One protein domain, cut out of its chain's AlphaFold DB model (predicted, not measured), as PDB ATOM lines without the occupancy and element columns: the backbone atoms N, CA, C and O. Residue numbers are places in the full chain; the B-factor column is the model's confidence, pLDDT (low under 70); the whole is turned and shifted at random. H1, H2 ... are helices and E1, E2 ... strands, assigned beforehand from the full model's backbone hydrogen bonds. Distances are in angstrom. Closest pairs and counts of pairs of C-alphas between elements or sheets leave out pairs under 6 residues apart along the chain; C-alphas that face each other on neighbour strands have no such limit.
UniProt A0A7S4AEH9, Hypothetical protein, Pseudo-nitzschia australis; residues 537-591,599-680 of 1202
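This is residues 537 to 591 and 599 to 680 of the 1202 residues of the protein "Hypothetical protein" of Pseudo-nitzschia australis (UniProt A0A7S4AEH9). This is a closed barrel of eight antiparallel strands, E1 to E8, longer than it is wide, with two small helices outside its wall, H1 near one end and H2 near the other. After E8 a third helix, H3, four residues long, ends the printed part off the barrel. The printed part has 137 residues, mostly strand by class, in the order E1 E2 H1 E3 H2 E4 E5 E6 E7 E8 H3. Round the ring run E1 to E8 in that same order and back to E1, each pair of neighbours antiparallel. The whole is compact, with a radius of gyration of the C-alphas of 14.8 A, and its outline is elongated, 48 by 29 by 28 A.

Find C-alpha 538 at (217.721, 328.853, 234.755); from there E1 runs over residues 538 to 547, 26.6 A long, and bends by 54 degrees at residue 543. E2, residues 553 to 560, is 22.0 A long and bends by 52 degrees at residue 557. The short H1 follows at residues 563 to 567, and then E3 at residues 572 to 578, 21.0 A long. H2 holds residues 580 to 588 and is 11.9 A long. Past the cut, look for E4 at residues 604 to 614, 29.1 A. E5, residues 620 to 634, is the longest strand, 36.2 A; it begins at C-alpha 620, (226.987, 345.444, 231.179), and bends by 69 degrees at residue 627. E6 takes residues 640 to 648, 24.7 A, E7 residues 651 to 661, 29.9 A, and E8 residues 666 to 674, 24.7 A. H3, residues 677 to 680, ends at C-alpha 680, (213.122, 337.438, 242.279).

Begin at E1, which has E2 on one side and E8 on the other side. E1 and E2 form a hairpin, antiparallel at 156 degrees, with N 542 and O 558 2.9 A apart, within hydrogen-bond range. E2 and E3 are antiparallel at 156 degrees, with N 555 and O 576 at 2.8 A. E3 and E4 stand at 166 degrees, with N 577 and O 608 at 2.8 A. From E4 to E8 you read a meander, each strand the antiparallel neighbour of the one before. Along it look at N 613 and O 621 at 2.8 A for E4 and E5, N 631 and O 643 at 2.8 A for E5 and E6, N 644 and O 655 at 2.9 A for E6 and E7, and N 660 and O 668 at 2.8 A for E7 and E8. The ring closes between E8 and E1, at 155 degrees, where N 541 and O 671 are 2.8 A apart. E1 and E5 are apart. H1 is on the barrel, outside it, at a height of 7.4 A over the sheet; it is only just over E2, with 3 of its 5 C-alphas falling there. Its closest C-alphas to E2 are those of Phe 566 and Ala 560, 5.1 A. H2 is also on the barrel, outside it, at a height of 7.0 A; it is over none of the strands, but only just, with 2 of its C-alphas falling on E4. The closest C-alphas of H2 and E4 are those of Ala 586 and Ser 604, 5.8 A. H3 is not on the barrel; its closest C-alphas to E7 are those of Leu 679 and Gly 651, 7.4 A. In H1 and H2 every O i to N i+4 pair is within hydrogen-bond range, and H3 is too short for such a pair.

The two C-alphas farthest apart, those of Glu 591 and Gly 617, are 50.7 A apart. Residues 592 to 598 are cut out, and C-alphas 591 and 599 lie 11.9 A apart across the cut. The links printed whole are tight; that from H2 to E4 runs across the cut. The mean pLDDT of the printed part is 80.6, and 21 residues are under 70, among them 614 to 619 and 676 to 680.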
ATOM      1  N   TYR A 537     213.754 329.998 236.487       52.44
ATOM      2  CA  TYR A 537     214.769 330.947 236.005       52.44
ATOM      3  C   TYR A 537     216.173 330.318 236.046       52.44
ATOM      4  O   TYR A 537     216.850 330.300 237.073       52.44
ATOM      5  N   THR A 538     216.577 329.758 234.907       64.38
ATOM      6  CA  THR A 538     217.721 328.853 234.755       64.38
ATOM      7  C   THR A 538     218.771 329.492 233.859       64.38
ATOM      8  O   THR A 538     218.727 329.396 232.631       64.38
ATOM      9  N   ALA A 539     219.740 330.160 234.482       72.06
ATOM     10  CA  ALA A 539     220.838 330.773 233.750       72.06
ATOM     11  C   ALA A 539     221.806 329.685 233.260       72.06
ATOM     12  O   ALA A 539     222.417 328.976 234.063       72.06
ATOM     13  N   VAL A 540     221.925 329.550 231.939       82.75
ATOM     14  CA  VAL A 540     222.705 328.498 231.274       82.75
ATOM     15  C   VAL A 540     224.107 329.008 230.976       82.75
ATOM     16  O   VAL A 540     224.273 330.094 230.424       82.75
ATOM     17  N   PHE A 541     225.117 328.203 231.281       88.75
ATOM     18  CA  PHE A 541     226.501 328.364 230.854       88.75
ATOM     19  C   PHE A 541     226.912 327.171 229.989       88.75
ATOM     20  O   PHE A 541     226.608 326.033 230.336       88.75
ATOM     21  N   ARG A 542     227.645 327.418 228.899       87.88
ATOM     22  CA  ARG A 542     228.390 326.378 228.175       87.88
ATOM     23  C   ARG A 542     229.810 326.856 227.905       87.88
ATOM     24  O   ARG A 542     230.003 327.975 227.417       87.88
ATOM     25  N   GLY A 543     230.790 326.011 228.186       87.69
ATOM     26  CA  GLY A 543     232.206 326.334 228.034       87.69
ATOM     27  C   GLY A 543     233.094 325.099 227.970       87.69
ATOM     28  O   GLY A 543     232.609 323.971 227.918       87.69
ATOM     29  N   VAL A 544     234.405 325.325 227.987       91.00
ATOM     30  CA  VAL A 544     235.409 324.262 228.108       91.00
ATOM     31  C   VAL A 544     236.119 324.440 229.442       91.00
ATOM     32  O   VAL A 544     236.676 325.507 229.696       91.00
ATOM     33  N   LEU A 545     236.063 323.418 230.291       91.88
ATOM     34  CA  LEU A 545     236.835 323.312 231.530       91.88
ATOM     35  C   LEU A 545     238.154 322.589 231.215       91.88
ATOM     36  O   LEU A 545     238.155 321.634 230.436       91.88
ATOM     37  N   ARG A 546     239.268 323.048 231.786       90.62
ATOM     38  CA  ARG A 546     240.614 322.488 231.597       90.62
ATOM     39  C   ARG A 546     241.374 322.451 232.917       90.62
ATOM     40  O   ARG A 546     241.276 323.410 233.681       90.62
ATOM     41  N   ALA A 547     242.155 321.398 233.131       89.50
ATOM     42  CA  ALA A 547     243.273 321.407 234.065       89.50
ATOM     43  C   ALA A 547     244.518 321.966 233.363       89.50
ATOM     44  O   ALA A 547     244.770 321.662 232.194       89.50
ATOM     45  N   ASN A 548     245.277 322.781 234.083       88.25
ATOM     46  CA  ASN A 548     246.566 323.317 233.671       88.25
ATOM     47  C   ASN A 548     247.707 322.497 234.312       88.25
ATOM     48  O   ASN A 548     247.479 321.696 235.218       88.25
ATOM     49  N   GLU A 549     248.944 322.705 233.859       82.25
ATOM     50  CA  GLU A 549     250.134 321.971 234.335       82.25
ATOM     51  C   GLU A 549     250.468 322.226 235.820       82.25
ATOM     52  O   GLU A 549     251.058 321.372 236.471       82.25
ATOM     53  N   ASP A 550     250.040 323.365 236.375       81.50
ATOM     54  CA  ASP A 550     250.153 323.726 237.797       81.50
ATOM     55  C   ASP A 550     248.968 323.219 238.648       81.50
ATOM     56  O   ASP A 550     248.700 323.735 239.731       81.50
ATOM     57  N   GLY A 551     248.180 322.276 238.121       80.81
ATOM     58  CA  GLY A 551     246.955 321.766 238.743       80.81
ATOM     59  C   GLY A 551     245.782 322.754 238.760       80.81
ATOM     60  O   GLY A 551     244.654 322.352 239.040       80.81
ATOM     61  N   SER A 552     245.989 324.038 238.436       88.56
ATOM     62  CA  SER A 552     244.908 325.027 238.430       88.56
ATOM     63  C   SER A 552     243.861 324.687 237.363       88.56
ATOM     64  O   SER A 552     244.184 324.217 236.271       88.56
ATOM     65  N   HIS A 553     242.580 324.921 237.655       91.94
ATOM     66  CA  HIS A 553     241.514 324.719 236.673       91.94
ATOM     67  C   HIS A 553     241.114 326.043 236.037       91.94
ATOM     68  O   HIS A 553     240.895 327.034 236.731       91.94
ATOM     69  N   SER A 554     240.929 326.052 234.720       90.94
ATOM     70  CA  SER A 554     240.397 327.196 233.983       90.94
ATOM     71  C   SER A 554     239.168 326.804 233.167       90.94
ATOM     72  O   SER A 554     239.140 325.773 232.498       90.94
ATOM     73  N   CYS A 555     238.123 327.629 233.217       90.12
ATOM     74  CA  CYS A 555     236.939 327.481 232.385       90.12
ATOM     75  C   CYS A 555     236.603 328.794 231.690       90.12
ATOM     76  O   CYS A 555     236.465 329.837 232.331       90.12
ATOM     77  N   GLN A 556     236.425 328.734 230.372       86.31
ATOM     78  CA  GLN A 556     235.941 329.854 229.569       86.31
ATOM     79  C   GLN A 556     234.738 329.418 228.742       86.31
ATOM     80  O   GLN A 556     234.702 328.309 228.203       86.31
ATOM     81  N   GLY A 557     233.754 330.305 228.619       85.00
ATOM     82  CA  GLY A 557     232.551 330.003 227.863       85.00
ATOM     83  C   GLY A 557     231.607 331.181 227.683       85.00
ATOM     84  O   GLY A 557     231.943 332.358 227.847       85.00
ATOM     85  N   LYS A 558     230.384 330.824 227.316       86.12
ATOM     86  CA  LYS A 558     229.250 331.725 227.164       86.12
ATOM     87  C   LYS A 558     228.233 331.425 228.246       86.12
ATOM     88  O   LYS A 558     228.075 330.275 228.639       86.12
ATOM     89  N   TRP A 559     227.525 332.453 228.697       88.19
ATOM     90  CA  TRP A 559     226.372 332.298 229.576       88.19
ATOM     91  C   TRP A 559     225.188 333.127 229.073       88.19
ATOM     92  O   TRP A 559     225.383 334.093 228.331       88.19
ATOM     93  N   ALA A 560     223.978 332.777 229.496       81.94
ATOM     94  CA  ALA A 560     222.772 333.572 229.299       81.94
ATOM     95  C   ALA A 560     221.786 333.379 230.462       81.94
ATOM     96  O   ALA A 560     221.790 332.339 231.116       81.94
ATOM     97  N   ILE A 561     220.921 334.370 230.702       75.56
ATOM     98  CA  ILE A 561     220.000 334.390 231.855       75.56
ATOM     99  C   ILE A 561     218.864 333.354 231.779       75.56
ATOM    100  O   ILE A 561     218.342 332.950 232.813       75.56
ATOM    101  N   THR A 562     218.527 332.880 230.579       76.19
ATOM    102  CA  THR A 562     217.654 331.716 230.363       76.19
ATOM    103  C   THR A 562     218.171 330.861 229.205       76.19
ATOM    104  O   THR A 562     219.028 331.294 228.423       76.19
ATOM    105  N   ARG A 563     217.609 329.658 229.047       68.12
ATOM    106  CA  ARG A 563     217.924 328.752 227.935       68.12
ATOM    107  C   ARG A 563     217.559 329.342 226.565       68.12
ATOM    108  O   ARG A 563     218.329 329.156 225.626       68.12
ATOM    109  N   GLU A 564     216.473 330.112 226.443       70.06
ATOM    110  CA  GLU A 564     216.109 330.793 225.185       70.06
ATOM    111  C   GLU A 564     217.055 331.955 224.863       70.06
ATOM    112  O   GLU A 564     217.403 332.177 223.701       70.06
ATOM    113  N   HIS A 565     217.537 332.686 225.874       70.06
ATOM    114  CA  HIS A 565     218.591 333.683 225.664       70.06
ATOM    115  C   HIS A 565     219.894 333.020 225.185       70.06
ATOM    116  O   HIS A 565     220.595 333.588 224.347       70.06
ATOM    117  N   PHE A 566     220.186 331.795 225.633       73.81
ATOM    118  CA  PHE A 566     221.330 331.034 225.136       73.81
ATOM    119  C   PHE A 566     221.161 330.638 223.662       73.81
ATOM    120  O   PHE A 566     222.024 330.942 222.837       73.81
ATOM    121  N   THR A 567     220.042 330.000 223.304       66.19
ATOM    122  CA  THR A 567     219.797 329.504 221.936       66.19
ATOM    123  C   THR A 567     219.572 330.625 220.918       66.19
ATOM    124  O   THR A 567     219.989 330.491 219.771       66.19
ATOM    125  N   SER A 568     219.009 331.766 221.331       62.81
ATOM    126  CA  SER A 568     218.908 332.979 220.497       62.81
ATOM    127  C   SER A 568     220.230 333.749 220.348       62.81
ATOM    128  O   SER A 568     220.271 334.794 219.694       62.81
ATOM    129  N   GLY A 569     221.326 333.262 220.941       67.25
ATOM    130  CA  GLY A 569     222.643 333.894 220.861       67.25
ATOM    131  C   GLY A 569     222.786 335.163 221.707       67.25
ATOM    132  O   GLY A 569     223.823 335.823 221.627       67.25
ATOM    133  N   GLN A 570     221.805 335.483 222.559       72.00
ATOM    134  CA  GLN A 570     221.866 336.546 223.572       72.00
ATOM    135  C   GLN A 570     222.726 336.121 224.774       72.00
ATOM    136  O   GLN A 570     222.341 336.236 225.937       72.00
ATOM    137  N   THR A 571     223.921 335.630 224.461       81.44
ATOM    138  CA  THR A 571     224.931 335.220 225.426       81.44
ATOM    139  C   THR A 571     225.887 336.364 225.736       81.44
ATOM    140  O   THR A 571     226.121 337.255 224.919       81.44
ATOM    141  N   SER A 572     226.480 336.323 226.922       79.75
ATOM    142  CA  SER A 572     227.599 337.178 227.315       79.75
ATOM    143  C   SER A 572     228.772 336.316 227.795       79.75
ATOM    144  O   SER A 572     228.650 335.092 227.906       79.75
ATOM    145  N   ASN A 573     229.940 336.918 228.022       82.62
ATOM    146  CA  ASN A 573     231.111 336.164 228.475       82.62
ATOM    147  C   ASN A 573     230.941 335.722 229.936       82.62
ATOM    148  O   ASN A 573     230.417 336.472 230.764       82.62
ATOM    149  N   CYS A 574     231.407 334.509 230.231       86.38
ATOM    150  CA  CYS A 574     231.537 333.964 231.577       86.38
ATOM    151  C   CYS A 574     232.815 333.125 231.649       86.38
ATOM    152  O   CYS A 574     233.140 332.397 230.706       86.38
ATOM    153  N   ALA A 575     233.529 333.226 232.762       87.88
ATOM    154  CA  ALA A 575     234.706 332.418 233.048       87.88
ATOM    155  C   ALA A 575     234.772 332.112 234.546       87.88
ATOM    156  O   ALA A 575     234.348 332.930 235.365       87.88
ATOM    157  N   PHE A 576     235.318 330.951 234.898       92.75
ATOM    158  CA  PHE A 576     235.616 330.588 236.281       92.75
ATOM    159  C   PHE A 576     236.924 329.801 236.370       92.75
ATOM    160  O   PHE A 576     237.369 329.219 235.381       92.75
ATOM    161  N   ARG A 577     237.568 329.819 237.538       91.75
ATOM    162  CA  ARG A 577     238.842 329.140 237.792       91.75
ATOM    163  C   ARG A 577     238.907 328.527 239.186       91.75
ATOM    164  O   ARG A 577     238.216 328.990 240.091       91.75
ATOM    165  N   LEU A 578     239.785 327.544 239.343       92.06
ATOM    166  CA  LEU A 578     240.355 327.110 240.617       92.06
ATOM    167  C   LEU A 578     241.845 327.458 240.574       92.06
ATOM    168  O   LEU A 578     242.503 327.170 239.579       92.06
ATOM    169  N   GLU A 579     242.365 328.112 241.603       89.12
ATOM    170  CA  GLU A 579     243.778 328.516 241.662       89.12
ATOM    171  C   GLU A 579     244.650 327.341 242.130       89.12
ATOM    172  O   GLU A 579     244.175 326.512 242.904       89.12
ATOM    173  N   SER A 580     245.902 327.253 241.667       87.12
ATOM    174  CA  SER A 580     246.793 326.093 241.874       87.12
ATOM    175  C   SER A 580     246.895 325.665 243.334       87.12
ATOM    176  O   SER A 580     246.549 324.536 243.651       87.12
ATOM    177  N   HIS A 581     247.196 326.588 244.248       81.25
ATOM    178  CA  HIS A 581     247.250 326.302 245.688       81.25
ATOM    179  C   HIS A 581     245.931 325.760 246.288       81.25
ATOM    180  O   HIS A 581     245.949 325.088 247.316       81.25
ATOM    181  N   HIS A 582     244.774 326.029 245.671       85.69
ATOM    182  CA  HIS A 582     243.491 325.434 246.061       85.69
ATOM    183  C   HIS A 582     243.220 324.096 245.364       85.69
ATOM    184  O   HIS A 582     242.551 323.246 245.947       85.69
ATOM    185  N   ALA A 583     243.745 323.885 244.156       86.31
ATOM    186  CA  ALA A 583     243.750 322.577 243.511       86.31
ATOM    187  C   ALA A 583     244.674 321.601 244.255       86.31
ATOM    188  O   ALA A 583     244.250 320.494 244.556       86.31
ATOM    189  N   GLU A 584     245.870 322.029 244.665       83.25
ATOM    190  CA  GLU A 584     246.792 321.276 245.527       83.25
ATOM    191  C   GLU A 584     246.120 320.843 246.839       83.25
ATOM    192  O   GLU A 584     246.232 319.685 247.228       83.25
ATOM    193  N   GLN A 585     245.364 321.736 247.491       81.81
ATOM    194  CA  GLN A 585     244.591 321.426 248.705       81.81
ATOM    195  C   GLN A 585     243.433 320.448 248.434       81.81
ATOM    196  O   GLN A 585     243.245 319.483 249.173       81.81
ATOM    197  N   ALA A 586     242.663 320.676 247.366       81.62
ATOM    198  CA  ALA A 586     241.534 319.828 246.976       81.62
ATOM    199  C   ALA A 586     241.971 318.421 246.523       81.62
ATOM    200  O   ALA A 586     241.297 317.434 246.826       81.62
ATOM    201  N   ILE A 587     243.136 318.324 245.877       80.94
ATOM    202  CA  ILE A 587     243.879 317.079 245.688       80.94
ATOM    203  C   ILE A 587     244.214 316.537 247.080       80.94
ATOM    204  O   ILE A 587     243.575 315.580 247.503       80.94
ATOM    205  N   ALA A 588     245.120 317.166 247.838       77.00
ATOM    206  CA  ALA A 588     245.696 316.647 249.087       77.00
ATOM    207  C   ALA A 588     244.682 316.074 250.097       77.00
ATOM    208  O   ALA A 588     244.986 315.085 250.760       77.00
ATOM    209  N   ASN A 589     243.458 316.602 250.153       69.62
ATOM    210  CA  ASN A 589     242.404 316.100 251.034       69.62
ATOM    211  C   ASN A 589     241.859 314.693 250.692       69.62
ATOM    212  O   ASN A 589     241.380 314.020 251.599       69.62
ATOM    213  N   SER A 590     241.902 314.233 249.433       63.38
ATOM    214  CA  SER A 590     241.100 313.062 249.004       63.38
ATOM    215  C   SER A 590     241.697 311.658 249.240       63.38
ATOM    216  O   SER A 590     241.001 310.862 249.848       63.38
ATOM    217  N   GLU A 591     242.950 311.334 248.872       54.59
ATOM    218  CA  GLU A 591     243.578 309.996 249.110       54.59
ATOM    219  C   GLU A 591     243.747 309.625 250.589       54.59
ATOM    220  O   GLU A 591     244.041 308.471 250.899       54.59
ATOM    221  N   LEU A 599     243.061 313.591 238.505       67.69
ATOM    222  CA  LEU A 599     243.513 314.983 238.354       67.69
ATOM    223  C   LEU A 599     242.432 315.874 237.714       67.69
ATOM    224  O   LEU A 599     242.495 317.095 237.814       67.69
ATOM    225  N   PHE A 600     241.455 315.268 237.031       82.75
ATOM    226  CA  PHE A 600     240.360 315.957 236.367       82.75
ATOM    227  C   PHE A 600     239.117 315.053 236.240       82.75
ATOM    228  O   PHE A 600     239.255 313.903 235.804       82.75
ATOM    229  N   PRO A 601     237.899 315.562 236.514       86.31
ATOM    230  CA  PRO A 601     237.604 316.824 237.206       86.31
ATOM    231  C   PRO A 601     237.939 316.757 238.710       86.31
ATOM    232  O   PRO A 601     238.262 315.693 239.224       86.31
ATOM    233  N   LEU A 602     237.856 317.894 239.413       88.69
ATOM    234  CA  LEU A 602     238.259 318.022 240.820       88.69
ATOM    235  C   LEU A 602     237.183 318.742 241.648       88.69
ATOM    236  O   LEU A 602     236.814 319.880 241.329       88.69
ATOM    237  N   ASP A 603     236.707 318.086 242.707       91.56
ATOM    238  CA  ASP A 603     235.789 318.644 243.712       91.56
ATOM    239  C   ASP A 603     236.476 319.779 244.496       91.56
ATOM    240  O   ASP A 603     237.598 319.614 244.964       91.56
ATOM    241  N   SER A 604     235.827 320.936 244.671       90.88
ATOM    242  CA  SER A 604     236.370 322.031 245.497       90.88
ATOM    243  C   SER A 604     235.306 323.053 245.912       90.88
ATOM    244  O   SER A 604     234.383 323.338 245.147       90.88
ATOM    245  N   ASP A 605     235.472 323.664 247.091       89.50
ATOM    246  CA  ASP A 605     234.707 324.824 247.574       89.50
ATOM    247  C   ASP A 605     235.260 326.183 247.093       89.50
ATOM    248  O   ASP A 605     234.710 327.235 247.434       89.50
ATOM    249  N   ARG A 606     236.364 326.180 246.330       88.38
ATOM    250  CA  ARG A 606     237.179 327.372 246.032       88.38
ATOM    251  C   ARG A 606     237.142 327.836 244.576       88.38
ATOM    252  O   ARG A 606     237.926 328.717 244.213       88.38
ATOM    253  N   TYR A 607     236.248 327.299 243.744       92.12
ATOM    254  CA  TYR A 607     236.052 327.846 242.401       92.12
ATOM    255  C   TYR A 607     235.542 329.295 242.503       92.12
ATOM    256  O   TYR A 607     234.693 329.619 243.334       92.12
ATOM    257  N   LYS A 608     236.058 330.185 241.653       85.88
ATOM    258  CA  LYS A 608     235.656 331.602 241.577       85.88
ATOM    259  C   LYS A 608     235.428 332.003 240.133       85.88
ATOM    260  O   LYS A 608     236.151 331.545 239.248       85.88
ATOM    261  N   GLY A 609     234.455 332.872 239.882       86.62
ATOM    262  CA  GLY A 609     234.052 333.216 238.521       86.62
ATOM    263  C   GLY A 609     233.546 334.637 238.354       86.62
ATOM    264  O   GLY A 609     233.381 335.388 239.311       86.62
ATOM    265  N   SER A 610     233.309 335.015 237.103       84.38
ATOM    266  CA  SER A 610     232.574 336.234 236.779       84.38
ATOM    267  C   SER A 610     231.801 336.087 235.473       84.38
ATOM    268  O   SER A 610     232.211 335.353 234.565       84.38
ATOM    269  N   PHE A 611     230.677 336.793 235.375       85.75
ATOM    270  CA  PHE A 611     229.814 336.782 234.202       85.75
ATOM    271  C   PHE A 611     229.187 338.154 233.935       85.75
ATOM    272  O   PHE A 611     228.830 338.901 234.843       85.75
ATOM    273  N   GLN A 612     229.058 338.514 232.659       80.12
ATOM    274  CA  GLN A 612     228.541 339.826 232.255       80.12
ATOM    275  C   GLN A 612     227.008 339.813 232.138       80.12
ATOM    276  O   GLN A 612     226.474 339.195 231.220       80.12
ATOM    277  N   LEU A 613     226.304 340.527 233.021       77.19
ATOM    278  CA  LEU A 613     224.857 340.759 232.961       77.19
ATOM    279  C   LEU A 613     224.543 342.079 232.247       77.19
ATOM    280  O   LEU A 613     225.029 343.144 232.619       77.19
ATOM    281  N   LYS A 614     223.697 342.032 231.218       64.81
ATOM    282  CA  LYS A 614     223.300 343.215 230.443       64.81
ATOM    283  C   LYS A 614     222.177 343.979 231.154       64.81
ATOM    284  O   LYS A 614     221.090 343.443 231.332       64.81
ATOM    285  N   LYS A 615     222.416 345.244 231.520       50.84
ATOM    286  CA  LYS A 615     221.532 346.049 232.385       50.84
ATOM    287  C   LYS A 615     221.114 347.357 231.707       50.84
ATOM    288  O   LYS A 615     221.702 348.412 231.945       50.84
ATOM    289  N   GLY A 616     220.084 347.267 230.863       41.25
ATOM    290  CA  GLY A 616     219.449 348.405 230.186       41.25
ATOM    291  C   GLY A 616     220.328 349.079 229.121       41.25
ATOM    292  O   GLY A 616     221.238 349.849 229.427       41.25
ATOM    293  N   GLY A 617     220.030 348.833 227.842       52.03
ATOM    294  CA  GLY A 617     220.782 349.403 226.717       52.03
ATOM    295  C   GLY A 617     222.140 348.722 226.497       52.03
ATOM    296  O   GLY A 617     222.226 347.494 226.490       52.03
ATOM    297  N   SER A 618     223.194 349.517 226.286       45.81
ATOM    298  CA  SER A 618     224.555 349.032 225.981       45.81
ATOM    299  C   SER A 618     225.451 348.824 227.211       45.81
ATOM    300  O   SER A 618     226.653 348.621 227.052       45.81
ATOM    301  N   ARG A 619     224.908 348.901 228.435       50.19
ATOM    302  CA  ARG A 619     225.683 348.695 229.670       50.19
ATOM    303  C   ARG A 619     225.647 347.235 230.119       50.19
ATOM    304  O   ARG A 619     224.585 346.614 230.163       50.19
ATOM    305  N   TYR A 620     226.814 346.729 230.508       74.12
ATOM    306  CA  TYR A 620     226.987 345.444 231.179       74.12
ATOM    307  C   TYR A 620     227.486 345.691 232.607       74.12
ATOM    308  O   TYR A 620     228.341 346.548 232.822       74.12
ATOM    309  N   GLN A 621     226.945 344.941 233.559       78.50
ATOM    310  CA  GLN A 621     227.431 344.794 234.927       78.50
ATOM    311  C   GLN A 621     228.204 343.468 234.988       78.50
ATOM    312  O   GLN A 621     227.751 342.474 234.421       78.50
ATOM    313  N   ILE A 622     229.381 343.447 235.612       82.19
ATOM    314  CA  ILE A 622     230.135 342.204 235.823       82.19
ATOM    315  C   ILE A 622     229.708 341.652 237.179       82.19
ATOM    316  O   ILE A 622     230.085 342.208 238.204       82.19
ATOM    317  N   ILE A 623     228.933 340.572 237.160       82.56
ATOM    318  CA  ILE A 623     228.607 339.808 238.360       82.56
ATOM    319  C   ILE A 623     229.840 338.969 238.707       82.56
ATOM    320  O   ILE A 623     230.396 338.310 237.825       82.56
ATOM    321  N   ILE A 624     230.274 338.991 239.967       82.62
ATOM    322  CA  ILE A 624     231.398 338.184 240.460       82.62
ATOM    323  C   ILE A 624     230.853 337.086 241.369       82.62
ATOM    324  O   ILE A 624     230.172 337.373 242.351       82.62
ATOM    325  N   ASP A 625     231.182 335.838 241.048       86.88
ATOM    326  CA  ASP A 625     230.928 334.682 241.900       86.88
ATOM    327  C   ASP A 625     232.035 334.599 242.950       86.88
ATOM    328  O   ASP A 625     233.161 334.182 242.661       86.88
ATOM    329  N   THR A 626     231.716 335.066 244.159       83.81
ATOM    330  CA  THR A 626     232.669 335.244 245.264       83.81
ATOM    331  C   THR A 626     233.158 333.906 245.811       83.81
ATOM    332  O   THR A 626     234.326 333.784 246.189       83.81
ATOM    333  N   GLN A 627     232.279 332.903 245.789       84.06
ATOM    334  CA  GLN A 627     232.579 331.501 246.046       84.06
ATOM    335  C   GLN A 627     231.659 330.607 245.202       84.06
ATOM    336  O   GLN A 627     230.458 330.867 245.091       84.06
ATOM    337  N   MET A 628     232.211 329.533 244.640       91.12
ATOM    338  CA  MET A 628     231.479 328.430 244.022       91.12
ATOM    339  C   MET A 628     232.033 327.101 244.542       91.12
ATOM    340  O   MET A 628     233.225 326.821 244.427       91.12
ATOM    341  N   VAL A 629     231.141 326.268 245.065       90.81
ATOM    342  CA  VAL A 629     231.403 324.877 245.425       90.81
ATOM    343  C   VAL A 629     230.938 323.983 244.286       90.81
ATOM    344  O   VAL A 629     229.802 324.125 243.823       90.81
ATOM    345  N   MET A 630     231.790 323.058 243.845       93.50
ATOM    346  CA  MET A 630     231.465 322.063 242.821       93.50
ATOM    347  C   MET A 630     231.876 320.658 243.274       93.50
ATOM    348  O   MET A 630     232.983 320.471 243.776       93.50
ATOM    349  N   LYS A 631     230.983 319.689 243.046       89.38
ATOM    350  CA  LYS A 631     231.221 318.245 243.122       89.38
ATOM    351  C   LYS A 631     230.936 317.605 241.760       89.38
ATOM    352  O   LYS A 631     229.937 317.945 241.123       89.38
ATOM    353  N   PHE A 632     231.777 316.670 241.336       91.00
ATOM    354  CA  PHE A 632     231.683 315.951 240.065       91.00
ATOM    355  C   PHE A 632     231.482 314.457 240.323       91.00
ATOM    356  O   PHE A 632     232.225 313.852 241.090       91.00
ATOM    357  N   ARG A 633     230.476 313.836 239.707       87.88
ATOM    358  CA  ARG A 633     230.180 312.405 239.882       87.88
ATOM    359  C   ARG A 633     229.958 311.757 238.529       87.88
ATOM    360  O   ARG A 633     229.187 312.281 237.730       87.88
ATOM    361  N   GLU A 634     230.654 310.662 238.263       85.12
ATOM    362  CA  GLU A 634     230.501 309.926 237.010       85.12
ATOM    363  C   GLU A 634     229.093 309.317 236.908       85.12
ATOM    364  O   GLU A 634     228.495 308.911 237.907       85.12
ATOM    365  N   ASN A 635     228.536 309.324 235.699       83.56
ATOM    366  CA  ASN A 635     227.212 308.800 235.384       83.56
ATOM    367  C   ASN A 635     227.308 307.600 234.432       83.56
ATOM    368  O   ASN A 635     228.338 307.371 233.797       83.56
ATOM    369  N   THR A 636     226.210 306.857 234.283       78.50
ATOM    370  CA  THR A 636     226.133 305.633 233.454       78.50
ATOM    371  C   THR A 636     226.468 305.818 231.965       78.50
ATOM    372  O   THR A 636     226.510 304.840 231.227       78.50
ATOM    373  N   SER A 637     226.706 307.049 231.498       74.19
ATOM    374  CA  SER A 637     227.113 307.372 230.124       74.19
ATOM    375  C   SER A 637     228.588 307.786 229.990       74.19
ATOM    376  O   SER A 637     228.957 308.345 228.959       74.19
ATOM    377  N   GLY A 638     229.431 307.571 231.010       77.06
ATOM    378  CA  GLY A 638     230.858 307.939 230.972       77.06
ATOM    379  C   GLY A 638     231.097 309.454 230.942       77.06
ATOM    380  O   GLY A 638     232.064 309.944 230.357       77.06
ATOM    381  N   THR A 639     230.172 310.224 231.521       84.50
ATOM    382  CA  THR A 639     230.280 311.683 231.672       84.50
ATOM    383  C   THR A 639     230.057 312.064 233.131       84.50
ATOM    384  O   THR A 639     229.553 311.265 233.914       84.50
ATOM    385  N   PHE A 640     230.426 313.280 233.533       86.38
ATOM    386  CA  PHE A 640     230.294 313.705 234.926       86.38
ATOM    387  C   PHE A 640     229.052 314.575 235.117       86.38
ATOM    388  O   PHE A 640     228.938 315.652 234.531       86.38
ATOM    389  N   ASN A 641     228.145 314.150 235.991       88.50
ATOM    390  CA  ASN A 641     227.157 315.028 236.599       88.50
ATOM    391  C   ASN A 641     227.879 316.042 237.502       88.50
ATOM    392  O   ASN A 641     228.739 315.675 238.303       88.50
ATOM    393  N   VAL A 642     227.524 317.320 237.376       91.19
ATOM    394  CA  VAL A 642     228.083 318.421 238.168       91.19
ATOM    395  C   VAL A 642     227.013 318.924 239.129       91.19
ATOM    396  O   VAL A 642     225.939 319.339 238.692       91.19
ATOM    397  N   TYR A 643     227.319 318.940 240.422       89.56
ATOM    398  CA  TYR A 643     226.468 319.488 241.479       89.56
ATOM    399  C   TYR A 643     227.203 320.626 242.183       89.56
ATOM    400  O   TYR A 643     228.422 320.580 242.332       89.56
ATOM    401  N   GLY A 644     226.493 321.654 242.641       89.31
ATOM    402  CA  GLY A 644     227.149 322.753 243.339       89.31
ATOM    403  C   GLY A 644     226.223 323.782 243.967       89.31
ATOM    404  O   GLY A 644     224.998 323.753 243.814       89.31
ATOM    405  N   LYS A 645     226.846 324.737 244.651       88.12
ATOM    406  CA  LYS A 645     226.238 325.962 245.187       88.12
ATOM    407  C   LYS A 645     227.224 327.113 245.009       88.12
ATOM    408  O   LYS A 645     228.428 326.887 244.974       88.12
ATOM    409  N   GLY A 646     226.743 328.342 244.917       88.69
ATOM    410  CA  GLY A 646     227.615 329.514 244.887       88.69
ATOM    411  C   GLY A 646     226.923 330.775 245.376       88.69
ATOM    412  O   GLY A 646     225.709 330.781 245.588       88.69
ATOM    413  N   VAL A 647     227.710 331.831 245.564       85.12
ATOM    414  CA  VAL A 647     227.247 333.139 246.046       85.12
ATOM    415  C   VAL A 647     227.800 334.246 245.151       85.12
ATOM    416  O   VAL A 647     228.961 334.209 244.742       85.12
ATOM    417  N   ASN A 648     226.965 335.235 244.845       87.94
ATOM    418  CA  ASN A 648     227.341 336.470 244.158       87.94
ATOM    419  C   ASN A 648     226.434 337.638 244.594       87.94
ATOM    420  O   ASN A 648     225.597 337.484 245.481       87.94
ATOM    421  N   GLU A 649     226.578 338.808 243.965       79.12
ATOM    422  CA  GLU A 649     225.769 340.005 244.266       79.12
ATOM    423  C   GLU A 649     224.273 339.912 243.882       79.12
ATOM    424  O   GLU A 649     223.505 340.805 244.232       79.12
ATOM    425  N   ILE A 650     223.837 338.848 243.192       79.31
ATOM    426  CA  ILE A 650     222.412 338.523 242.986       79.31
ATOM    427  C   ILE A 650     221.895 337.652 244.146       79.31
ATOM    428  O   ILE A 650     220.738 337.769 244.544       79.31
ATOM    429  N   GLY A 651     222.756 336.804 244.716       78.88
ATOM    430  CA  GLY A 651     222.487 336.025 245.922       78.88
ATOM    431  C   GLY A 651     223.119 334.635 245.895       78.88
ATOM    432  O   GLY A 651     224.098 334.385 245.190       78.88
ATOM    433  N   ILE A 652     222.540 333.720 246.675       83.12
ATOM    434  CA  ILE A 652     222.916 332.301 246.686       83.12
ATOM    435  C   ILE A 652     222.208 331.590 245.524       83.12
ATOM    436  O   ILE A 652     221.011 331.780 245.316       83.12
ATOM    437  N   PHE A 653     222.928 330.740 244.790       86.81
ATOM    438  CA  PHE A 653     222.379 329.905 243.720       86.81
ATOM    439  C   PHE A 653     222.777 328.433 243.873       86.81
ATOM    440  O   PHE A 653     223.883 328.116 244.313       86.81
ATOM    441  N   LYS A 654     221.892 327.523 243.450       86.12
ATOM    442  CA  LYS A 654     222.244 326.123 243.174       86.12
ATOM    443  C   LYS A 654     222.857 326.033 241.776       86.12
ATOM    444  O   LYS A 654     222.400 326.702 240.848       86.12
ATOM    445  N   LEU A 655     223.874 325.195 241.629       89.12
ATOM    446  CA  LEU A 655     224.507 324.839 240.364       89.12
ATOM    447  C   LEU A 655     224.216 323.360 240.072       89.12
ATOM    448  O   LEU A 655     224.306 322.520 240.967       89.12
ATOM    449  N   THR A 656     223.856 323.035 238.835       88.25
ATOM    450  CA  THR A 656     223.655 321.650 238.379       88.25
ATOM    451  C   THR A 656     224.030 321.542 236.902       88.25
ATOM    452  O   THR A 656     223.836 322.511 236.172       88.25
ATOM    453  N   GLY A 657     224.565 320.424 236.418       87.00
ATOM    454  CA  GLY A 657     224.974 320.329 235.011       87.00
ATOM    455  C   GLY A 657     225.727 319.061 234.634       87.00
ATOM    456  O   GLY A 657     225.696 318.076 235.365       87.00
ATOM    457  N   THR A 658     226.418 319.097 233.496       86.69
ATOM    458  CA  THR A 658     227.136 317.949 232.925       86.69
ATOM    459  C   THR A 658     228.481 318.385 232.350       86.69
ATOM    460  O   THR A 658     228.566 319.400 231.657       86.69
ATOM    461  N   LEU A 659     229.528 317.603 232.609       87.94
ATOM    462  CA  LEU A 659     230.859 317.710 232.017       87.94
ATOM    463  C   LEU A 659     231.127 316.460 231.167       87.94
ATOM    464  O   LEU A 659     231.225 315.349 231.685       87.94
ATOM    465  N   ILE A 660     231.290 316.660 229.864       87.19
ATOM    466  CA  ILE A 660     231.730 315.642 228.910       87.19
ATOM    467  C   ILE A 660     233.255 315.742 228.823       87.19
ATOM    468  O   ILE A 660     233.784 316.711 228.268       87.19
ATOM    469  N   ALA A 661     233.963 314.780 229.415       81.06
ATOM    470  CA  ALA A 661     235.423 314.751 229.405       81.06
ATOM    471  C   ALA A 661     235.978 314.545 227.983       81.06
ATOM    472  O   ALA A 661     235.367 313.903 227.132       81.06
ATOM    473  N   SER A 662     237.152 315.113 227.722       78.81
ATOM    474  CA  SER A 662     237.858 315.060 226.443       78.81
ATOM    475  C   SER A 662     239.342 314.830 226.738       78.81
ATOM    476  O   SER A 662     240.166 315.744 226.716       78.81
ATOM    477  N   GLY A 663     239.654 313.588 227.116       78.69
ATOM    478  CA  GLY A 663     240.944 313.212 227.696       78.69
ATOM    479  C   GLY A 663     241.068 313.571 229.184       78.69
ATOM    480  O   GLY A 663     240.101 313.950 229.841       78.69
ATOM    481  N   LYS A 664     242.286 313.432 229.723       78.31
ATOM    482  CA  LYS A 664     242.582 313.524 231.169       78.31
ATOM    483  C   LYS A 664     242.738 314.952 231.723       78.31
ATOM    484  O   LYS A 664     243.033 315.101 232.900       78.31
ATOM    485  N   THR A 665     242.602 315.990 230.895       81.19
ATOM    486  CA  THR A 665     242.931 317.386 231.265       81.19
ATOM    487  C   THR A 665     241.901 318.418 230.795       81.19
ATOM    488  O   THR A 665     242.137 319.623 230.893       81.19
ATOM    489  N   GLY A 666     240.741 318.000 230.286       85.31
ATOM    490  CA  GLY A 666     239.700 318.942 229.884       85.31
ATOM    491  C   GLY A 666     238.389 318.295 229.463       85.31
ATOM    492  O   GLY A 666     238.287 317.079 229.333       85.31
ATOM    493  N   GLY A 667     237.367 319.119 229.245       83.12
ATOM    494  CA  GLY A 667     236.049 318.674 228.798       83.12
ATOM    495  C   GLY A 667     235.097 319.823 228.473       83.12
ATOM    496  O   GLY A 667     235.306 320.965 228.890       83.12
ATOM    497  N   GLN A 668     234.040 319.526 227.719       86.44
ATOM    498  CA  GLN A 668     232.942 320.467 227.486       86.44
ATOM    499  C   GLN A 668     231.989 320.427 228.677       86.44
ATOM    500  O   GLN A 668     231.564 319.347 229.079       86.44
ATOM    501  N   VAL A 669     231.630 321.585 229.230       89.69
ATOM    502  CA  VAL A 669     230.732 321.671 230.386       89.69
ATOM    503  C   VAL A 669     229.501 322.513 230.063       89.69
ATOM    504  O   VAL A 669     229.617 323.617 229.523       89.69
ATOM    505  N   GLU A 670     228.323 322.001 230.413       89.62
ATOM    506  CA  GLU A 670     227.056 322.732 230.439       89.62
ATOM    507  C   GLU A 670     226.555 322.813 231.884       89.62
ATOM    508  O   GLU A 670     226.391 321.792 232.548       89.62
ATOM    509  N   LEU A 671     226.323 324.030 232.381       89.62
ATOM    510  CA  LEU A 671     225.903 324.294 233.758       89.62
ATOM    511  C   LEU A 671     224.639 325.155 233.784       89.62
ATOM    512  O   LEU A 671     224.523 326.136 233.052       89.62
ATOM    513  N   TYR A 672     223.738 324.833 234.700       87.88
ATOM    514  CA  TYR A 672     222.509 325.555 234.994       87.88
ATOM    515  C   TYR A 672     222.615 326.152 236.398       87.88
ATOM    516  O   TYR A 672     222.857 325.438 237.374       87.88
ATOM    517  N   ARG A 673     222.434 327.471 236.508       86.31
ATOM    518  CA  ARG A 673     222.334 328.190 237.785       86.31
ATOM    519  C   ARG A 673     220.869 328.469 238.095       86.31
ATOM    520  O   ARG A 673     220.155 328.990 237.238       86.31
ATOM    521  N   VAL A 674     220.450 328.163 239.319       81.75
ATOM    522  CA  VAL A 674     219.086 328.371 239.818       81.75
ATOM    523  C   VAL A 674     219.146 329.221 241.083       81.75
ATOM    524  O   VAL A 674     219.735 328.802 242.080       81.75
ATOM    525  N   TYR A 675     218.534 330.404 241.044       78.25
ATOM    526  CA  TYR A 675     218.339 331.254 242.223       78.25
ATOM    527  C   TYR A 675     216.985 330.927 242.882       78.25
ATOM    528  O   TYR A 675     216.034 330.615 242.158       78.25
ATOM    529  N   PRO A 676     216.856 331.010 244.219       69.94
ATOM    530  CA  PRO A 676     215.563 330.919 244.894       69.94
ATOM    531  C   PRO A 676     214.562 331.965 244.361       69.94
ATOM    532  O   PRO A 676     214.942 333.127 244.189       69.94
ATOM    533  N   PRO A 677     213.281 331.608 244.134       54.41
ATOM    534  CA  PRO A 677     212.282 332.521 243.559       54.41
ATOM    535  C   PRO A 677     211.948 333.719 244.467       54.41
ATOM    536  O   PRO A 677     211.483 334.757 243.994       54.41
ATOM    537  N   GLU A 678     212.236 333.614 245.763       50.72
ATOM    538  CA  GLU A 678     212.106 334.688 246.755       50.72
ATOM    539  C   GLU A 678     212.979 335.907 246.402       50.72
ATOM    540  O   GLU A 678     212.509 337.044 246.435       50.72
ATOM    541  N   LEU A 679     214.215 335.680 245.935       50.50
ATOM    542  CA  LEU A 679     215.136 336.746 245.508       50.50
ATOM    543  C   LEU A 679     214.708 337.433 244.196       50.50
ATOM    544  O   LEU A 679     215.303 338.432 243.795       50.50
ATOM    545  N   LEU A 680     213.675 336.910 243.527       46.69
ATOM    546  CA  LEU A 680     213.122 337.438 242.279       46.69
ATOM    547  C   LEU A 680     211.752 338.117 242.469       46.69
ATOM    548  O   LEU A 680     211.192 338.620 241.498       46.69
TER     549      LEU A 680